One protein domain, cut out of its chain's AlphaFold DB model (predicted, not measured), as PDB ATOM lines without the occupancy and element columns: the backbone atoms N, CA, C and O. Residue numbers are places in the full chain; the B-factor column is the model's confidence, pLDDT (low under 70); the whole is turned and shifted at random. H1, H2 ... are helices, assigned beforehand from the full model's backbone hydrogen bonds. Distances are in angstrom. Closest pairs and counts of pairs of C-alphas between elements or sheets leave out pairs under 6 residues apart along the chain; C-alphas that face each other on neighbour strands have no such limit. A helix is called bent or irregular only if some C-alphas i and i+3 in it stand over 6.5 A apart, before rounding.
ATOM      1  N   ASP A  15     239.335 133.723 215.870       72.94
ATOM      2  CA  ASP A  15     240.764 133.412 215.875       72.94
ATOM      3  C   ASP A  15     241.532 134.535 216.584       72.94
ATOM      4  O   ASP A  15     241.425 135.713 216.227       72.94
ATOM      5  N   ILE A  16     242.358 134.156 217.557       74.38
ATOM      6  CA  ILE A  16     243.254 135.050 218.297       74.38
ATOM      7  C   ILE A  16     244.112 135.872 217.325       74.38
ATOM      8  O   ILE A  16     244.334 137.063 217.539       74.38
ATOM      9  N   SER A  17     244.537 135.276 216.208       74.62
ATOM     10  CA  SER A  17     245.313 135.960 215.167       74.62
ATOM     11  C   SER A  17     244.507 137.084 214.513       74.62
ATOM     12  O   SER A  17     245.035 138.169 214.263       74.62
ATOM     13  N   ALA A  18     243.215 136.859 214.263       75.69
ATOM     14  CA  ALA A  18     242.321 137.870 213.712       75.69
ATOM     15  C   ALA A  18     242.079 139.009 214.714       75.69
ATOM     16  O   ALA A  18     242.105 140.175 214.321       75.69
ATOM     17  N   ILE A  19     241.926 138.692 216.005       78.19
ATOM     18  CA  ILE A  19     241.771 139.691 217.073       78.19
ATOM     19  C   ILE A  19     243.027 140.564 217.185       78.19
ATOM     20  O   ILE A  19     242.932 141.790 217.150       78.19
ATOM     21  N   LEU A  20     244.214 139.956 217.256       79.88
ATOM     22  CA  LEU A  20     245.478 140.692 217.364       79.88
ATOM     23  C   LEU A  20     245.736 141.577 216.133       79.88
ATOM     24  O   LEU A  20     246.168 142.723 216.272       79.88
ATOM     25  N   ASN A  21     245.413 141.084 214.935       82.44
ATOM     26  CA  ASN A  21     245.510 141.861 213.698       82.44
ATOM     27  C   ASN A  21     244.481 142.999 213.633       82.44
ATOM     28  O   ASN A  21     244.792 144.093 213.165       82.44
ATOM     29  N   PHE A  22     243.265 142.781 214.133       80.69
ATOM     30  CA  PHE A  22     242.272 143.845 214.256       80.69
ATOM     31  C   PHE A  22     242.764 144.943 215.203       80.69
ATOM     32  O   PHE A  22     242.730 146.123 214.848       80.69
ATOM     33  N   MET A  23     243.290 144.570 216.372       79.88
ATOM     34  CA  MET A  23     243.847 145.520 217.335       79.88
ATOM     35  C   MET A  23     245.022 146.311 216.747       79.88
ATOM     36  O   MET A  23     245.116 147.514 216.978       79.88
ATOM     37  N   SER A  24     245.894 145.685 215.948       81.75
ATOM     38  CA  SER A  24     247.057 146.373 215.363       81.75
ATOM     39  C   SER A  24     246.669 147.394 214.285       81.75
ATOM     40  O   SER A  24     247.298 148.451 214.148       81.75
ATOM     41  N   GLN A  25     245.599 147.121 213.536       80.69
ATOM     42  CA  GLN A  25     245.140 147.975 212.439       80.69
ATOM     43  C   GLN A  25     244.128 149.039 212.886       80.69
ATOM     44  O   GLN A  25     244.044 150.113 212.279       80.69
ATOM     45  N   CYS A  26     243.392 148.784 213.964       82.06
ATOM     46  CA  CYS A  26     242.328 149.650 214.443       82.06
ATOM     47  C   CYS A  26     242.858 150.966 215.039       82.06
ATOM     48  O   CYS A  26     243.691 150.993 215.946       82.06
ATOM     49  N   LYS A  27     242.316 152.092 214.559       83.44
ATOM     50  CA  LYS A  27     242.683 153.443 215.024       83.44
ATOM     51  C   LYS A  27     242.397 153.663 216.509       83.44
ATOM     52  O   LYS A  27     243.110 154.433 217.136       83.44
ATOM     53  N   HIS A  28     241.372 153.000 217.047       79.56
ATOM     54  CA  HIS A  28     241.014 153.106 218.457       79.56
ATOM     55  C   HIS A  28     242.113 152.527 219.350       79.56
ATOM     56  O   HIS A  28     242.575 153.209 220.247       79.56
ATOM     57  N   PHE A  29     242.613 151.325 219.059       76.38
ATOM     58  CA  PHE A  29     243.675 150.711 219.864       76.38
ATOM     59  C   PHE A  29     245.018 151.429 219.729       76.38
ATOM     60  O   PHE A  29     245.775 151.483 220.692       76.38
ATOM     61  N   LYS A  30     245.293 152.066 218.582       81.31
ATOM     62  CA  LYS A  30     246.513 152.870 218.385       81.31
ATOM     63  C   LYS A  30     246.659 154.040 219.364       81.31
ATOM     64  O   LYS A  30     247.769 154.550 219.499       81.31
ATOM     65  N   THR A  31     245.585 154.490 220.019       80.00
ATOM     66  CA  THR A  31     245.659 155.613 220.968       80.00
ATOM     67  C   THR A  31     246.202 155.202 222.337       80.00
ATOM     68  O   THR A  31     246.716 156.066 223.042       80.00
ATOM     69  N   PHE A  32     246.141 153.915 222.703       77.75
ATOM     70  CA  PHE A  32     246.582 153.427 224.020       77.75
ATOM     71  C   PHE A  32     247.491 152.188 223.980       77.75
ATOM     72  O   PHE A  32     248.245 151.955 224.923       77.75
ATOM     73  N   VAL A  33     247.519 151.438 222.876       77.25
ATOM     74  CA  VAL A  33     248.450 150.324 222.654       77.25
ATOM     75  C   VAL A  33     249.384 150.665 221.496       77.25
ATOM     76  O   VAL A  33     248.952 150.857 220.357       77.25
ATOM     77  N   LYS A  34     250.696 150.712 221.758       76.94
ATOM     78  CA  LYS A  34     251.677 150.878 220.675       76.94
ATOM     79  C   LYS A  34     251.701 149.624 219.801       76.94
ATOM     80  O   LYS A  34     251.782 148.509 220.318       76.94
ATOM     81  N   SER A  35     251.718 149.831 218.482       73.94
ATOM     82  CA  SER A  35     251.759 148.758 217.471       73.94
ATOM     83  C   SER A  35     252.875 147.742 217.742       73.94
ATOM     84  O   SER A  35     252.675 146.542 217.585       73.94
ATOM     85  N   ASP A  36     254.018 148.211 218.243       79.00
ATOM     86  CA  ASP A  36     255.193 147.377 218.497       79.00
ATOM     87  C   ASP A  36     254.929 146.272 219.531       79.00
ATOM     88  O   ASP A  36     255.491 145.187 219.416       79.00
ATOM     89  N   PHE A  37     254.052 146.499 220.517       77.06
ATOM     90  CA  PHE A  37     253.714 145.477 221.517       77.06
ATOM     91  C   PHE A  37     252.770 144.413 220.963       77.06
ATOM     92  O   PHE A  37     252.971 143.227 221.214       77.06
ATOM     93  N   LEU A  38     251.789 144.817 220.154       80.62
ATOM     94  CA  LEU A  38     250.920 143.872 219.451       80.62
ATOM     95  C   LEU A  38     251.732 143.021 218.473       80.62
ATOM     96  O   LEU A  38     251.582 141.804 218.455       80.62
ATOM     97  N   ASN A  39     252.668 143.633 217.744       83.88
ATOM     98  CA  ASN A  39     253.565 142.919 216.837       83.88
ATOM     99  C   ASN A  39     254.461 141.919 217.579       83.88
ATOM    100  O   ASN A  39     254.682 140.818 217.081       83.88
ATOM    101  N   LYS A  40     254.938 142.256 218.786       83.25
ATOM    102  CA  LYS A  40     255.677 141.306 219.632       83.25
ATOM    103  C   LYS A  40     254.827 140.086 219.977       83.25
ATOM    104  O   LYS A  40     255.289 138.975 219.761       83.25
ATOM    105  N   VAL A  41     253.590 140.268 220.441       79.06
ATOM    106  CA  VAL A  41     252.699 139.143 220.794       79.06
ATOM    107  C   VAL A  41     252.290 138.321 219.561       79.06
ATOM    108  O   VAL A  41     252.260 137.093 219.627       79.06
ATOM    109  N   ILE A  42     252.065 138.965 218.410       81.06
ATOM    110  CA  ILE A  42     251.833 138.274 217.129       81.06
ATOM    111  C   ILE A  42     253.051 137.421 216.745       81.06
ATOM    112  O   ILE A  42     252.896 136.260 216.369       81.06
ATOM    113  N   ASN A  43     254.265 137.960 216.890       82.56
ATOM    114  CA  ASN A  43     255.499 137.224 216.612       82.56
ATOM    115  C   ASN A  43     255.702 136.051 217.572       82.56
ATOM    116  O   ASN A  43     256.077 134.977 217.118       82.56
ATOM    117  N   VAL A  44     255.405 136.222 218.866       78.56
ATOM    118  CA  VAL A  44     255.401 135.119 219.841       78.56
ATOM    119  C   VAL A  44     254.498 133.990 219.351       78.56
ATOM    120  O   VAL A  44     254.958 132.861 219.198       78.56
ATOM    121  N   ARG A  45     253.235 134.293 219.025       79.25
ATOM    122  CA  ARG A  45     252.284 133.294 218.523       79.25
ATOM    123  C   ARG A  45     252.809 132.609 217.265       79.25
ATOM    124  O   ARG A  45     252.736 131.389 217.172       79.25
ATOM    125  N   ASN A  46     253.321 133.372 216.302       80.44
ATOM    126  CA  ASN A  46     253.828 132.819 215.047       80.44
ATOM    127  C   ASN A  46     255.037 131.908 215.274       80.44
ATOM    128  O   ASN A  46     255.068 130.811 214.732       80.44
ATOM    129  N   ASN A  47     255.984 132.311 216.118       74.69
ATOM    130  CA  ASN A  47     257.157 131.501 216.438       74.69
ATOM    131  C   ASN A  47     256.773 130.186 217.122       74.69
ATOM    132  O   ASN A  47     257.314 129.140 216.775       74.69
ATOM    133  N   VAL A  48     255.814 130.220 218.052       72.56
ATOM    134  CA  VAL A  48     255.312 129.009 218.717       72.56
ATOM    135  C   VAL A  48     254.586 128.106 217.717       72.56
ATOM    136  O   VAL A  48     254.888 126.922 217.630       72.56
ATOM    137  N   MET A  49     253.677 128.662 216.914       70.25
ATOM    138  CA  MET A  49     252.859 127.902 215.958       70.25
ATOM    139  C   MET A  49     253.643 127.339 214.770       70.25
ATOM    140  O   MET A  49     253.196 126.378 214.148       70.25
ATOM    141  N   HIS A  50     254.781 127.943 214.434       71.19
ATOM    142  CA  HIS A  50     255.673 127.481 213.372       71.19
ATOM    143  C   HIS A  50     256.900 126.731 213.902       71.19
ATOM    144  O   HIS A  50     257.761 126.360 213.105       71.19
ATOM    145  N   SER A  51     256.995 126.486 215.214       65.50
ATOM    146  CA  SER A  51     258.035 125.625 215.777       65.50
ATOM    147  C   SER A  51     257.676 124.160 215.498       65.50
ATOM    148  O   SER A  51     256.686 123.677 216.050       65.50
ATOM    149  N   PRO A  52     258.445 123.439 214.657       52.22
ATOM    150  CA  PRO A  52     258.099 122.078 214.241       52.22
ATOM    151  C   PRO A  52     258.042 121.092 215.414       52.22
ATOM    152  O   PRO A  52     257.239 120.166 215.390       52.22
ATOM    153  N   ASP A  53     258.837 121.335 216.458       64.12
ATOM    154  CA  ASP A  53     258.919 120.471 217.640       64.12
ATOM    155  C   ASP A  53     258.293 121.106 218.893       64.12
ATOM    156  O   ASP A  53     258.459 120.575 219.991       64.12
ATOM    157  N   LEU A  54     257.662 122.288 218.775       60.00
ATOM    158  CA  LEU A  54     257.207 123.119 219.908       60.00
ATOM    159  C   LEU A  54     258.295 123.367 220.975       60.00
ATOM    160  O   LEU A  54     258.010 123.691 222.128       60.00
ATOM    161  N   ARG A  55     259.569 123.234 220.591       64.12
ATOM    162  CA  ARG A  55     260.709 123.446 221.478       64.12
ATOM    163  C   ARG A  55     260.915 124.941 221.667       64.12
ATOM    164  O   ARG A  55     261.212 125.653 220.711       64.12
ATOM    165  N   LEU A  56     260.773 125.393 222.906       67.12
ATOM    166  CA  LEU A  56     261.050 126.760 223.333       67.12
ATOM    167  C   LEU A  56     262.159 126.720 224.374       67.12
ATOM    168  O   LEU A  56     262.130 125.890 225.286       67.12
ATOM    169  N   SER A  57     263.149 127.605 224.251       74.00
ATOM    170  CA  SER A  57     264.114 127.754 225.333       74.00
ATOM    171  C   SER A  57     263.428 128.392 226.544       74.00
ATOM    172  O   SER A  57     262.451 129.131 226.409       74.00
ATOM    173  N   LYS A  58     263.958 128.145 227.747       73.94
ATOM    174  CA  LYS A  58     263.454 128.788 228.971       73.94
ATOM    175  C   LYS A  58     263.447 130.317 228.843       73.94
ATOM    176  O   LYS A  58     262.498 130.967 229.264       73.94
ATOM    177  N   LYS A  59     264.481 130.868 228.200       76.56
ATOM    178  CA  LYS A  59     264.602 132.300 227.928       76.56
ATOM    179  C   LYS A  59     263.496 132.796 226.995       76.56
ATOM    180  O   LYS A  59     262.861 133.794 227.308       76.56
ATOM    181  N   ASP A  60     263.227 132.079 225.903       77.00
ATOM    182  CA  ASP A  60     262.145 132.446 224.981       77.00
ATOM    183  C   ASP A  60     260.793 132.424 225.700       77.00
ATOM    184  O   ASP A  60     259.996 133.340 225.542       77.00
ATOM    185  N   MET A  61     260.551 131.418 226.544       75.88
ATOM    186  CA  MET A  61     259.321 131.317 227.328       75.88
ATOM    187  C   MET A  61     259.152 132.494 228.303       75.88
ATOM    188  O   MET A  61     258.071 133.079 228.379       75.88
ATOM    189  N   GLU A  62     260.215 132.872 229.018       79.25
ATOM    190  CA  GLU A  62     260.221 134.036 229.912       79.25
ATOM    191  C   GLU A  62     259.963 135.342 229.146       79.25
ATOM    192  O   GLU A  62     259.107 136.133 229.553       79.25
ATOM    193  N   ASP A  63     260.631 135.535 228.007       82.25
ATOM    194  CA  ASP A  63     260.452 136.703 227.140       82.25
ATOM    195  C   ASP A  63     259.020 136.763 226.573       82.25
ATOM    196  O   ASP A  63     258.411 137.832 226.475       82.25
ATOM    197  N   TYR A  64     258.440 135.613 226.224       81.81
ATOM    198  CA  TYR A  64     257.087 135.512 225.679       81.81
ATOM    199  C   TYR A  64     256.032 135.862 226.726       81.81
ATOM    200  O   TYR A  64     255.161 136.693 226.457       81.81
ATOM    201  N   ILE A  65     256.146 135.304 227.934       78.25
ATOM    202  CA  ILE A  65     255.266 135.638 229.060       78.25
ATOM    203  C   ILE A  65     255.378 137.131 229.387       78.25
ATOM    204  O   ILE A  65     254.357 137.802 229.542       78.25
ATOM    205  N   ALA A  66     256.593 137.688 229.415       84.12
ATOM    206  CA  ALA A  66     256.800 139.109 229.687       84.12
ATOM    207  C   ALA A  66     256.097 140.011 228.655       84.12
ATOM    208  O   ALA A  66     255.459 140.997 229.031       84.12
ATOM    209  N   ASN A  67     256.153 139.655 227.365       83.94
ATOM    210  CA  ASN A  67     255.460 140.388 226.302       83.94
ATOM    211  C   ASN A  67     253.930 140.351 226.467       83.94
ATOM    212  O   ASN A  67     253.270 141.374 226.269       83.94
ATOM    213  N   VAL A  68     253.364 139.204 226.856       81.31
ATOM    214  CA  VAL A  68     251.914 139.049 227.081       81.31
ATOM    215  C   VAL A  68     251.456 139.841 228.308       81.31
ATOM    216  O   VAL A  68     250.482 140.588 228.219       81.31
ATOM    217  N   VAL A  69     252.194 139.768 229.422       81.31
ATOM    218  CA  VAL A  69     251.918 140.567 230.634       81.31
ATOM    219  C   VAL A  69     251.981 142.062 230.327       81.31
ATOM    220  O   VAL A  69     251.154 142.842 230.795       81.31
ATOM    221  N   GLN A  70     252.956 142.485 229.523       82.94
ATOM    222  CA  GLN A  70     253.082 143.884 229.141       82.94
ATOM    223  C   GLN A  70     251.894 144.354 228.293       82.94
ATOM    224  O   GLN A  70     251.390 145.450 228.531       82.94
ATOM    225  N   LEU A  71     251.415 143.537 227.348       81.06
ATOM    226  CA  LEU A  71     250.207 143.847 226.580       81.06
ATOM    227  C   LEU A  71     248.973 143.944 227.490       81.06
ATOM    228  O   LEU A  71     248.212 144.900 227.366       81.06
ATOM    229  N   ALA A  72     248.808 143.011 228.429       79.06
ATOM    230  CA  ALA A  72     247.710 143.029 229.392       79.06
ATOM    231  C   ALA A  72     247.665 144.335 230.205       79.06
ATOM    232  O   ALA A  72     246.614 144.966 230.278       79.06
ATOM    233  N   LYS A  73     248.814 144.810 230.704       80.50
ATOM    234  CA  LYS A  73     248.915 146.086 231.441       80.50
ATOM    235  C   LYS A  73     248.480 147.308 230.628       80.50
ATOM    236  O   LYS A  73     247.966 148.265 231.194       80.50
ATOM    237  N   PHE A  74     248.688 147.308 229.310       79.00
ATOM    238  CA  PHE A  74     248.207 148.397 228.447       79.00
ATOM    239  C   PHE A  74     246.699 148.332 228.188       79.00
ATOM    240  O   PHE A  74     246.088 149.351 227.879       79.00
ATOM    241  N   LEU A  75     246.101 147.145 228.295       77.75
ATOM    242  CA  LEU A  75     244.672 146.930 228.076       77.75
ATOM    243  C   LEU A  75     243.849 147.089 229.360       77.75
ATOM    244  O   LEU A  75     242.684 147.472 229.289       77.75
ATOM    245  N   GLU A  76     244.455 146.848 230.522       78.75
ATOM    246  CA  GLU A  76     243.826 146.899 231.847       78.75
ATOM    247  C   GLU A  76     243.052 148.204 232.135       78.75
ATOM    248  O   GLU A  76     241.893 148.116 232.544       78.75
ATOM    249  N   PRO A  77     243.567 149.418 231.832       80.44
ATOM    250  CA  PRO A  77     242.822 150.661 232.068       80.44
ATOM    251  C   PRO A  77     241.561 150.804 231.202       80.44
ATOM    252  O   PRO A  77     240.712 151.651 231.475       80.44
ATOM    253  N   HIS A  78     241.453 150.008 230.137       76.38
ATOM    254  CA  HIS A  78     240.405 150.098 229.123       76.38
ATOM    255  C   HIS A  78     239.404 148.936 229.191       76.38
ATOM    256  O   HIS A  78     238.369 148.993 228.526       76.38
ATOM    257  N   ALA A  79     239.673 147.906 230.000       71.31
ATOM    258  CA  ALA A  79     238.783 146.769 230.191       71.31
ATOM    259  C   ALA A  79     238.850 146.249 231.634       71.31
ATOM    260  O   ALA A  79     239.801 145.585 232.035       71.31
ATOM    261  N   LEU A  80     237.778 146.492 232.395       67.38
ATOM    262  CA  LEU A  80     237.662 146.103 233.808       67.38
ATOM    263  C   LEU A  80     237.819 144.590 234.048       67.38
ATOM    264  O   LEU A  80     238.260 144.192 235.119       67.38
ATOM    265  N   GLY A  81     237.494 143.759 233.052       68.69
ATOM    266  CA  GLY A  81     237.666 142.303 233.117       68.69
ATOM    267  C   GLY A  81     239.118 141.821 233.015       68.69
ATOM    268  O   GLY A  81     239.348 140.623 233.092       68.69
ATOM    269  N   LEU A  82     240.090 142.721 232.824       65.88
ATOM    270  CA  LEU A  82     241.517 142.389 232.746       65.88
ATOM    271  C   LEU A  82     242.283 142.691 234.039       65.88
ATOM    272  O   LEU A  82     243.493 142.499 234.076       65.88
ATOM    273  N   LYS A  83     241.604 143.165 235.086       72.06
ATOM    274  CA  LYS A  83     242.240 143.587 236.340       72.06
ATOM    275  C   LYS A  83     243.054 142.469 237.005       72.06
ATOM    276  O   LYS A  83     244.142 142.718 237.511       72.06
ATOM    277  N   ASP A  84     242.562 141.238 236.914       76.88
ATOM    278  CA  ASP A  84     243.171 140.082 237.577       76.88
ATOM    279  C   ASP A  84     244.047 139.255 236.614       76.88
ATOM    280  O   ASP A  84     244.711 138.299 237.011       76.88
ATOM    281  N   ILE A  85     244.137 139.644 235.334       77.81
ATOM    282  CA  ILE A  85     244.797 138.818 234.314       77.81
ATOM    283  C   ILE A  85     246.309 138.710 234.533       77.81
ATOM    284  O   ILE A  85     246.924 137.705 234.187       77.81
ATOM    285  N   SER A  86     246.932 139.731 235.130       76.00
ATOM    286  CA  SER A  86     248.349 139.657 235.490       76.00
ATOM    287  C   SER A  86     248.590 138.629 236.598       76.00
ATOM    288  O   SER A  86     249.654 138.012 236.611       76.00
ATOM    289  N   GLU A  87     247.635 138.448 237.511       79.44
ATOM    290  CA  GLU A  87     247.698 137.429 238.562       79.44
ATOM    291  C   GLU A  87     247.448 136.040 237.971       79.44
ATOM    292  O   GLU A  87     248.206 135.118 238.258       79.44
ATOM    293  N   GLU A  88     246.476 135.899 237.067       79.25
ATOM    294  CA  GLU A  88     246.214 134.643 236.350       79.25
ATOM    295  C   GLU A  88     247.428 134.181 235.527       79.25
ATOM    296  O   GLU A  88     247.821 133.013 235.582       79.25
ATOM    297  N   ILE A  89     248.083 135.098 234.804       76.94
ATOM    298  CA  ILE A  89     249.302 134.791 234.041       76.94
ATOM    299  C   ILE A  89     250.453 134.399 234.982       76.94
ATOM    300  O   ILE A  89     251.238 133.503 234.665       76.94
ATOM    301  N   GLN A  90     250.556 135.040 236.148       77.00
ATOM    302  CA  GLN A  90     251.578 134.717 237.141       77.00
ATOM    303  C   GLN A  90     251.333 133.339 237.780       77.00
ATOM    304  O   GLN A  90     252.263 132.539 237.866       77.00
ATOM    305  N   GLN A  91     250.086 133.007 238.123       77.56
ATOM    306  CA  GLN A  91     249.699 131.670 238.588       77.56
ATOM    307  C   GLN A  91     249.987 130.606 237.525       77.56
ATOM    308  O   GLN A  91     250.484 129.524 237.835       77.56
ATOM    309  N   PHE A  92     249.721 130.909 236.252       77.44
ATOM    310  CA  PHE A  92     250.075 130.028 235.143       77.44
ATOM    311  C   PHE A  92     251.590 129.799 235.058       77.44
ATOM    312  O   PHE A  92     252.026 128.657 234.906       77.44
ATOM    313  N   LYS A  93     252.399 130.852 235.223       73.88
ATOM    314  CA  LYS A  93     253.864 130.749 235.261       73.88
ATOM    315  C   LYS A  93     254.352 129.890 236.433       73.88
ATOM    316  O   LYS A  93     255.191 129.019 236.231       73.88
ATOM    317  N   GLU A  94     253.820 130.093 237.634       76.88
ATOM    318  CA  GLU A  94     254.176 129.307 238.825       76.88
ATOM    319  C   GLU A  94     253.795 127.832 238.670       76.88
ATOM    320  O   GLU A  94     254.569 126.937 239.015       76.88
ATOM    321  N   ASN A  95     252.630 127.568 238.077       74.06
ATOM    322  CA  ASN A  95     252.218 126.219 237.715       74.06
ATOM    323  C   ASN A  95     253.198 125.605 236.709       74.06
ATOM    324  O   ASN A  95     253.692 124.505 236.944       74.06
ATOM    325  N   LEU A  96     253.548 126.317 235.634       66.81
ATOM    326  CA  LEU A  96     254.548 125.859 234.666       66.81
ATOM    327  C   LEU A  96     255.895 125.555 235.324       66.81
ATOM    328  O   LEU A  96     256.477 124.510 235.051       66.81
ATOM    329  N   GLU A  97     256.388 126.414 236.214       70.88
ATOM    330  CA  GLU A  97     257.642 126.184 236.936       70.88
ATOM    331  C   GLU A  97     257.557 124.984 237.883       70.88
ATOM    332  O   GLU A  97     258.523 124.235 238.007       70.88
ATOM    333  N   LYS A  98     256.400 124.723 238.498       69.38
ATOM    334  CA  LYS A  98     256.171 123.513 239.299       69.38
ATOM    335  C   LYS A  98     256.234 122.236 238.452       69.38
ATOM    336  O   LYS A  98     256.727 121.215 238.934       69.38
ATOM    337  N   TYR A  99     255.763 122.290 237.205       57.53
ATOM    338  CA  TYR A  99     255.785 121.153 236.278       57.53
ATOM    339  C   TYR A  99     257.136 120.990 235.553       57.53
ATOM    340  O   TYR A  99     257.591 119.865 235.369       57.53
ATOM    341  N   CYS A 100     257.821 122.083 235.196       53.09
ATOM    342  CA  CYS A 100     259.118 122.063 234.502       53.09
ATOM    343  C   CYS A 100     260.339 122.052 235.438       53.09
ATOM    344  O   CYS A 100     261.417 121.624 235.036       53.09
ATOM    345  N   GLY A 101     260.207 122.536 236.673       49.72
ATOM    346  CA  GLY A 101     261.298 122.769 237.625       49.72
ATOM    347  C   GLY A 101     261.692 121.571 238.490       49.72
ATOM    348  O   GLY A 101     262.394 121.750 239.485       49.72
ATOM    349  N   GLN A 102     261.295 120.342 238.138       48.50
ATOM    350  CA  GLN A 102     261.752 119.120 238.818       48.50
ATOM    351  C   GLN A 102     263.215 118.762 238.478       48.50
ATOM    352  O   GLN A 102     263.536 117.640 238.100       48.50
TER     353      GLN A 102
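What this domain is: This is residues 15 to 102 of the 247 residues of the protein "Zgc:153935" of Electrophorus electricus (UniProt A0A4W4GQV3). Four helices fold back and forth in a zigzag, each packed on the one before it in the chain: H2, H3 and H4 follow one another as a strip with the long H3 in its middle, and H1 lies beside H2, off the line of that strip. Part of H4, residues 94 to 99, sticks out free, and so do residues 49 to 55, which run from the last residue of H2 into its link to H3. The printed part has 88 residues with four named helices, in the order H1, H2, H3, H4, and no named strand; the class is all helix. It is only just compact, close to loose, with a radius of gyration of the C-alphas of 14.1 A, and its outline is only just elongated, spanning 45 by 30 by 21 A.

How they stand to each other: Begin with H3, residues 58 to 78, the longest helix. With residues 64 to 71 alone it touches H2, residues 35 to 49; look at Val 44 and Tyr 64, whose C-alphas are the closest, 6.1 A apart. This helical hairpin runs opposite ways at a steep tilt of 42 degrees. With residues 65 to 73 alone, H3 touches H4, residues 85 to 100, and H4 touches H3 with residues 85 to 89 alone. Their closest C-alphas are those of Val 69 and Ser 86, 6.1 A apart, and this hairpin has a shallow tilt of 15 degrees, opposite ways. Now go to H1, residues 16 to 25: it touches H2, closest at the C-alphas of Ser 24 and Ser 35, 5.7 A apart, a hairpin with a shallow tilt of 23 degrees, opposite ways. The helix packing is mostly aligned, but only just, with 2 of 3 pairs at a shallow tilt. H1 is apart from H3 and H4, and H2 is apart from H4. Every O i to N i+4 pair is within hydrogen-bond range in H1, H2 and H4; in H3 it is 15 of 17.

Where its parts are: Find C-alpha 58 at (263.454, 128.788, 228.971); from there H3 runs 31.4 A to C-alpha 78 at (240.405, 150.098, 229.123). H3 is irregular, but only just: C-alphas 74 and 77 are 6.9 A apart. H2 measures 20.9 A and H4 22.0 A, ending at C-alpha 100, (259.118, 122.063, 234.502). H1 begins at C-alpha 16, (243.254, 135.050, 218.297), and measures 14.3 A.

The domain as a whole: The C-alphas farthest apart are those of Lys 27 and Gln 102, 45.9 A. The printed part has no cut, and its three links are short, not tight. The mean pLDDT of the printed part is 75.3; look for values under 70 at residues 51 to 56, 80 to 82, 96 and 98 to 102.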